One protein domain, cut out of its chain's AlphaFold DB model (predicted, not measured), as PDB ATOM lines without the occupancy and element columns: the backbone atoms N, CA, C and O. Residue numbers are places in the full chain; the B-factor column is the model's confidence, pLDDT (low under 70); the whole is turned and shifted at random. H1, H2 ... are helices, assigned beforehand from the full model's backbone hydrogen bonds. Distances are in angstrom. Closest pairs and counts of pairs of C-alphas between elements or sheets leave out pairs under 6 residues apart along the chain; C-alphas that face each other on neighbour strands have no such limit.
ATOM      1  N   ILE A  57     121.799 144.572 179.690       87.44
ATOM      2  CA  ILE A  57     122.697 144.326 178.551       87.44
ATOM      3  C   ILE A  57     122.822 145.590 177.687       87.44
ATOM      4  O   ILE A  57     123.920 145.957 177.272       87.44
ATOM      5  N   ARG A  58     121.713 146.292 177.440       87.56
ATOM      6  CA  ARG A  58     121.711 147.559 176.698       87.56
ATOM      7  C   ARG A  58     122.497 148.634 177.447       87.56
ATOM      8  O   ARG A  58     123.306 149.321 176.828       87.56
ATOM      9  N   ASP A  59     122.325 148.733 178.761       88.88
ATOM     10  CA  ASP A  59     123.062 149.674 179.607       88.88
ATOM     11  C   ASP A  59     124.547 149.324 179.714       88.88
ATOM     12  O   ASP A  59     125.388 150.224 179.707       88.88
ATOM     13  N   TYR A  60     124.886 148.030 179.755       89.50
ATOM     14  CA  TYR A  60     126.268 147.563 179.655       89.50
ATOM     15  C   TYR A  60     126.905 148.103 178.380       89.50
ATOM     16  O   TYR A  60     127.927 148.784 178.453       89.50
ATOM     17  N   TYR A  61     126.257 147.896 177.230       87.44
ATOM     18  CA  TYR A  61     126.778 148.432 175.987       87.44
ATOM     19  C   TYR A  61     126.846 149.945 176.028       87.44
ATOM     20  O   TYR A  61     127.910 150.450 175.723       87.44
ATOM     21  N   LYS A  62     125.816 150.688 176.449       86.56
ATOM     22  CA  LYS A  62     125.868 152.164 176.507       86.56
ATOM     23  C   LYS A  62     127.078 152.680 177.296       86.56
ATOM     24  O   LYS A  62     127.799 153.542 176.788       86.56
ATOM     25  N   ASN A  63     127.357 152.080 178.450       86.75
ATOM     26  CA  ASN A  63     128.426 152.498 179.358       86.75
ATOM     27  C   ASN A  63     129.804 151.891 179.050       86.75
ATOM     28  O   ASN A  63     130.795 152.307 179.653       86.75
ATOM     29  N   PRO A  75     128.260 162.568 153.637       95.56
ATOM     30  CA  PRO A  75     128.143 163.889 153.032       95.56
ATOM     31  C   PRO A  75     128.356 164.999 154.069       95.56
ATOM     32  O   PRO A  75     127.876 164.906 155.202       95.56
ATOM     33  N   GLU A  76     129.036 166.077 153.672       94.12
ATOM     34  CA  GLU A  76     129.420 167.172 154.577       94.12
ATOM     35  C   GLU A  76     128.208 167.817 155.271       94.12
ATOM     36  O   GLU A  76     128.256 168.123 156.466       94.12
ATOM     37  N   SER A  77     127.103 167.987 154.541       94.19
ATOM     38  CA  SER A  77     125.850 168.537 155.070       94.19
ATOM     39  C   SER A  77     125.316 167.710 156.243       94.19
ATOM     40  O   SER A  77     125.024 168.256 157.308       94.19
ATOM     41  N   ILE A  78     125.275 166.388 156.080       92.00
ATOM     42  CA  ILE A  78     124.831 165.443 157.108       92.00
ATOM     43  C   ILE A  78     125.813 165.422 158.279       92.00
ATOM     44  O   ILE A  78     125.398 165.486 159.436       92.00
ATOM     45  N   GLN A  79     127.120 165.415 158.003       91.00
ATOM     46  CA  GLN A  79     128.142 165.428 159.047       91.00
ATOM     47  C   GLN A  79     128.020 166.665 159.954       91.00
ATOM     48  O   GLN A  79     128.109 166.545 161.177       91.00
ATOM     49  N   LYS A  80     127.795 167.852 159.373       92.06
ATOM     50  CA  LYS A  80     127.591 169.099 160.129       92.06
ATOM     51  C   LYS A  80     126.331 169.046 160.986       92.06
ATOM     52  O   LYS A  80     126.377 169.458 162.144       92.06
ATOM     53  N   MET A  81     125.231 168.521 160.445       91.94
ATOM     54  CA  MET A  81     123.982 168.377 161.193       91.94
ATOM     55  C   MET A  81     124.153 167.457 162.402       91.94
ATOM     56  O   MET A  81     123.839 167.868 163.516       91.94
ATOM     57  N   ILE A  82     124.718 166.260 162.217       89.94
ATOM     58  CA  ILE A  82     124.882 165.307 163.325       89.94
ATOM     59  C   ILE A  82     125.815 165.880 164.397       89.94
ATOM     60  O   ILE A  82     125.497 165.809 165.580       89.94
ATOM     61  N   LYS A  83     126.931 166.511 164.005       89.06
ATOM     62  CA  LYS A  83     127.837 167.174 164.961       89.06
ATOM     63  C   LYS A  83     127.122 168.245 165.782       89.06
ATOM     64  O   LYS A  83     127.338 168.322 166.984       89.06
ATOM     65  N   ARG A  84     126.258 169.050 165.156       91.94
ATOM     66  CA  ARG A  84     125.480 170.076 165.861       91.94
ATOM     67  C   ARG A  84     124.541 169.461 166.898       91.94
ATOM     68  O   ARG A  84     124.496 169.958 168.015       91.94
ATOM     69  N   HIS A  85     123.827 168.393 166.547       90.12
ATOM     70  CA  HIS A  85     122.959 167.686 167.493       90.12
ATOM     71  C   HIS A  85     123.749 167.068 168.647       90.12
ATOM     72  O   HIS A  85     123.379 167.250 169.800       90.12
ATOM     73  N   ALA A  86     124.880 166.428 168.348       90.12
ATOM     74  CA  ALA A  86     125.742 165.833 169.363       90.12
ATOM     75  C   ALA A  86     126.238 166.874 170.387       90.12
ATOM     76  O   ALA A  86     126.187 166.624 171.586       90.12
ATOM     77  N   ILE A  87     126.628 168.071 169.925       90.88
ATOM     78  CA  ILE A  87     127.030 169.185 170.803       90.88
ATOM     79  C   ILE A  87     125.872 169.647 171.699       90.88
ATOM     80  O   ILE A  87     126.093 169.943 172.867       90.88
ATOM     81  N   LEU A  88     124.645 169.717 171.170       91.81
ATOM     82  CA  LEU A  88     123.472 170.130 171.952       91.81
ATOM     83  C   LEU A  88     123.119 169.132 173.062       91.81
ATOM     84  O   LEU A  88     122.591 169.537 174.091       91.81
ATOM     85  N   GLU A  89     123.408 167.849 172.852       88.19
ATOM     86  CA  GLU A  89     123.181 166.780 173.829       88.19
ATOM     87  C   GLU A  89     124.382 166.522 174.753       88.19
ATOM     88  O   GLU A  89     124.321 165.601 175.563       88.19
ATOM     89  N   ASP A  90     125.467 167.298 174.628       89.25
ATOM     90  CA  ASP A  90     126.746 167.077 175.322       89.25
ATOM     91  C   ASP A  90     127.301 165.647 175.135       89.25
ATOM     92  O   ASP A  90     127.869 165.024 176.033       89.25
ATOM     93  N   LYS A  91     127.112 165.091 173.932       88.94
ATOM     94  CA  LYS A  91     127.558 163.742 173.561       88.94
ATOM     95  C   LYS A  91     128.601 163.787 172.457       88.94
ATOM     96  O   LYS A  91     128.594 164.640 171.568       88.94
ATOM     97  N   SER A  92     129.480 162.788 172.447       88.69
ATOM     98  CA  SER A  92     130.356 162.553 171.297       88.69
ATOM     99  C   SER A  92     129.576 161.955 170.119       88.69
ATOM    100  O   SER A  92     128.593 161.239 170.306       88.69
ATOM    101  N   PHE A  93     130.054 162.178 168.889       87.19
ATOM    102  CA  PHE A  93     129.478 161.546 167.693       87.19
ATOM    103  C   PHE A  93     129.412 160.016 167.827       87.19
ATOM    104  O   PHE A  93     128.401 159.406 167.487       87.19
ATOM    105  N   SER A  94     130.467 159.404 168.372       86.81
ATOM    106  CA  SER A  94     130.532 157.960 168.608       86.81
ATOM    107  C   SER A  94     129.438 157.482 169.561       86.81
ATOM    108  O   SER A  94     128.875 156.413 169.352       86.81
ATOM    109  N   GLN A  95     129.118 158.272 170.587       88.44
ATOM    110  CA  GLN A  95     128.079 157.943 171.560       88.44
ATOM    111  C   GLN A  95     126.679 158.047 170.953       88.44
ATOM    112  O   GLN A  95     125.880 157.133 171.130       88.44
ATOM    113  N   VAL A  96     126.419 159.086 170.154       89.25
ATOM    114  CA  VAL A  96     125.160 159.222 169.402       89.25
ATOM    115  C   VAL A  96     124.977 158.056 168.428       89.25
ATOM    116  O   VAL A  96     123.920 157.433 168.399       89.25
ATOM    117  N   ALA A  97     126.014 157.711 167.661       88.38
ATOM    118  CA  ALA A  97     125.961 156.580 166.736       88.38
ATOM    119  C   ALA A  97     125.708 155.253 167.471       88.38
ATOM    120  O   ALA A  97     124.880 154.453 167.044       88.38
ATOM    121  N   LYS A  98     126.379 155.041 168.607       89.12
ATOM    122  CA  LYS A  98     126.205 153.857 169.454       89.12
ATOM    123  C   LYS A  98     124.776 153.732 169.983       89.12
ATOM    124  O   LYS A  98     124.197 152.654 169.896       89.12
ATOM    125  N   GLU A  99     124.200 154.818 170.491       89.56
ATOM    126  CA  GLU A  99     122.804 154.846 170.938       89.56
ATOM    127  C   GLU A  99     121.842 154.554 169.782       89.56
ATOM    128  O   GLU A  99     120.983 153.692 169.922       89.56
ATOM    129  N   LEU A 100     122.041 155.169 168.611       89.44
ATOM    130  CA  LEU A 100     121.228 154.895 167.421       89.44
ATOM    131  C   LEU A 100     121.273 153.417 167.009       89.44
ATOM    132  O   LEU A 100     120.236 152.844 166.666       89.44
ATOM    133  N   PHE A 101     122.448 152.782 167.063       90.19
ATOM    134  CA  PHE A 101     122.564 151.365 166.727       90.19
ATOM    135  C   PHE A 101     121.820 150.465 167.714       90.19
ATOM    136  O   PHE A 101     121.130 149.544 167.285       90.19
ATOM    137  N   LEU A 102     121.932 150.743 169.014       89.69
ATOM    138  CA  LEU A 102     121.273 149.960 170.062       89.69
ATOM    139  C   LEU A 102     119.759 150.185 170.119       89.69
ATOM    140  O   LEU A 102     119.029 149.295 170.547       89.69
ATOM    141  N   ASP A 103     119.301 151.373 169.733       88.69
ATOM    142  CA  ASP A 103     117.920 151.797 169.948       88.69
ATOM    143  C   ASP A 103     117.044 151.585 168.706       88.69
ATOM    144  O   ASP A 103     115.841 151.356 168.841       88.69
ATOM    145  N   HIS A 104     117.630 151.651 167.504       89.56
ATOM    146  CA  HIS A 104     116.867 151.645 166.251       89.56
ATOM    147  C   HIS A 104     117.375 150.687 165.173       89.56
ATOM    148  O   HIS A 104     116.594 150.332 164.293       89.56
ATOM    149  N   TYR A 105     118.652 150.295 165.190       90.50
ATOM    150  CA  TYR A 105     119.215 149.463 164.123       90.50
ATOM    151  C   TYR A 105     119.210 147.972 164.466       90.50
ATOM    152  O   TYR A 105     118.807 147.157 163.641       90.50
ATOM    153  N   LEU A 106     119.660 147.616 165.670       91.62
ATOM    154  CA  LEU A 106     119.757 146.231 166.114       91.62
ATOM    155  C   LEU A 106     118.495 145.801 166.860       91.62
ATOM    156  O   LEU A 106     117.946 146.541 167.675       91.62
ATOM    157  N   SER A 107     118.068 144.564 166.629       91.81
ATOM    158  CA  SER A 107     117.006 143.942 167.413       91.81
ATOM    159  C   SER A 107     117.494 143.538 168.806       91.81
ATOM    160  O   SER A 107     118.667 143.223 169.031       91.81
ATOM    161  N   ASN A 108     116.558 143.440 169.754       89.88
ATOM    162  CA  ASN A 108     116.862 142.986 171.112       89.88
ATOM    163  C   ASN A 108     117.514 141.590 171.136       89.88
ATOM    164  O   ASN A 108     118.361 141.315 171.988       89.88
ATOM    165  N   SER A 109     117.133 140.708 170.203       90.00
ATOM    166  CA  SER A 109     117.721 139.372 170.052       90.00
ATOM    167  C   SER A 109     119.176 139.420 169.598       90.00
ATOM    168  O   SER A 109     119.999 138.710 170.168       90.00
ATOM    169  N   GLU A 110     119.508 140.270 168.624       90.81
ATOM    170  CA  GLU A 110     120.879 140.405 168.114       90.81
ATOM    171  C   GLU A 110     121.811 140.973 169.182       90.81
ATOM    172  O   GLU A 110     122.883 140.424 169.420       90.81
ATOM    173  N   ILE A 111     121.371 142.012 169.898       91.06
ATOM    174  CA  ILE A 111     122.138 142.613 170.999       91.06
ATOM    175  C   ILE A 111     122.394 141.580 172.105       91.06
ATOM    176  O   ILE A 111     123.506 141.478 172.629       91.06
ATOM    177  N   LYS A 112     121.373 140.788 172.461       90.69
ATOM    178  CA  LYS A 112     121.503 139.737 173.476       90.69
ATOM    179  C   LYS A 112     122.437 138.618 173.016       90.69
ATOM    180  O   LYS A 112     123.237 138.149 173.821       90.69
ATOM    181  N   SER A 113     122.354 138.210 171.750       90.81
ATOM    182  CA  SER A 113     123.258 137.212 171.168       90.81
ATOM    183  C   SER A 113     124.702 137.700 171.202       90.81
ATOM    184  O   SER A 113     125.548 137.024 171.769       90.81
ATOM    185  N   ALA A 114     124.967 138.918 170.719       90.75
ATOM    186  CA  ALA A 114     126.309 139.495 170.722       90.75
ATOM    187  C   ALA A 114     126.901 139.585 172.140       90.75
ATOM    188  O   ALA A 114     128.064 139.259 172.352       90.75
ATOM    189  N   TYR A 115     126.088 139.975 173.132       91.00
ATOM    190  CA  TYR A 115     126.530 140.000 174.532       91.00
ATOM    191  C   TYR A 115     126.903 138.615 175.054       91.00
ATOM    192  O   TYR A 115     127.908 138.471 175.745       91.00
ATOM    193  N   ASN A 116     126.084 137.612 174.743       90.06
ATOM    194  CA  ASN A 116     126.325 136.235 175.141       90.06
ATOM    195  C   ASN A 116     127.616 135.700 174.519       90.06
ATOM    196  O   ASN A 116     128.463 135.208 175.253       90.06
ATOM    197  N   ASP A 117     127.801 135.894 173.214       89.56
ATOM    198  CA  ASP A 117     128.997 135.451 172.498       89.56
ATOM    199  C   ASP A 117     130.263 136.098 173.073       89.56
ATOM    200  O   ASP A 117     131.289 135.443 173.256       89.56
ATOM    201  N   ASP A 118     130.206 137.393 173.387       87.75
ATOM    202  CA  ASP A 118     131.343 138.099 173.969       87.75
ATOM    203  C   ASP A 118     131.572 137.730 175.440       87.75
ATOM    204  O   ASP A 118     132.720 137.645 175.873       87.75
ATOM    205  N   TYR A 119     130.513 137.467 176.209       88.12
ATOM    206  CA  TYR A 119     130.621 136.925 177.564       88.12
ATOM    207  C   TYR A 119     131.281 135.543 177.555       88.12
ATOM    208  O   TYR A 119     132.199 135.298 178.340       88.12
ATOM    209  N   ASP A 120     130.846 134.657 176.661       87.62
ATOM    210  CA  ASP A 120     131.358 133.293 176.564       87.62
ATOM    211  C   ASP A 120     132.845 133.322 176.143       87.62
ATOM    212  O   ASP A 120     133.678 132.692 176.797       87.62
ATOM    213  N   LYS A 121     133.228 134.188 175.187       87.00
ATOM    214  CA  LYS A 121     134.642 134.440 174.830       87.00
ATOM    215  C   LYS A 121     135.484 134.959 175.999       87.00
ATOM    216  O   LYS A 121     136.592 134.467 176.201       87.00
ATOM    217  N   ARG A 122     134.999 135.959 176.752       84.19
ATOM    218  CA  ARG A 122     135.736 136.540 177.895       84.19
ATOM    219  C   ARG A 122     135.957 135.529 179.021       84.19
ATOM    220  O   ARG A 122     136.974 135.607 179.699       84.19
ATOM    221  N   ASN A 123     135.034 134.581 179.187       84.69
ATOM    222  CA  ASN A 123     135.078 133.554 180.230       84.69
ATOM    223  C   ASN A 123     135.605 132.192 179.739       84.69
ATOM    224  O   ASN A 123     135.497 131.201 180.457       84.69
ATOM    225  N   GLY A 124     136.151 132.113 178.519       79.69
ATOM    226  CA  GLY A 124     136.721 130.874 177.977       79.69
ATOM    227  C   GLY A 124     135.708 129.741 177.765       79.69
ATOM    228  O   GLY A 124     136.100 128.578 177.655       79.69
TER     229      GLY A 124
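Overview. This is residues 57 to 63 and 75 to 124 of the 127 residues of an uncharacterized protein of Levilactobacillus brevis (UniProt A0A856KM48). Three helices, H2, H3 and H4, follow one another in an open zigzag, and the short helix H1 sits in the angle between H3 and H4. H2 and H3 make one corner, and residues 117 to 124, of which 117 to 122 belong to H4, stick out from the rest. The printed part has 57 residues with four named helices, in the order H1, H2, H3, H4, and no named strand; the class is all helix. The whole is loose, with a radius of gyration of the C-alphas of 14.4 A, and a rod spanning 44 by 19 by 16 A.

Arrangement. H1, residues 57 to 63, touches H3, residues 93 to 105, at a shallow tilt of 14 degrees, opposite ways; their closest C-alphas, Lys 62 and Glu 99, are 6.9 A apart. H1 also touches H4, residues 108 to 122, about perpendicular at 74 degrees, with the closest C-alphas, Ile 57 and Lys 112, 6.9 A apart; H4 does this with residues 111 to 115 alone. H2, residues 76 to 88, touches H3 with residues 82 to 86 alone, about perpendicular at 85 degrees; the closest C-alphas, Ala 86 and Phe 93, are 5.9 A apart. H3 and H4 are close but not clearly touching, with C-alphas 102 and 111 the closest at 7.5 A. H2 is apart from H1 and H4. In H1, H2, H3 and H4 every O i to N i+4 pair is within hydrogen-bond range.

Along the chain. H1 begins at C-alpha 57 (122.697, 144.326, 178.551) and is 10.0 A long. H2 measures 18.6 A, H3 16.3 A and H4 21.1 A, ending at C-alpha 122 (135.736, 136.540, 177.895).

Size, cuts and confidence. The C-alphas of Ser 77 and Gly 124, the two farthest apart, are 45.4 A apart. Residues 64 to 74 are not printed, and C-alphas 63 and 75 are 28.7 A apart across the cut. The links H2 to H3 and H3 to H4 are tight. No printed residue is under 70 in pLDDT.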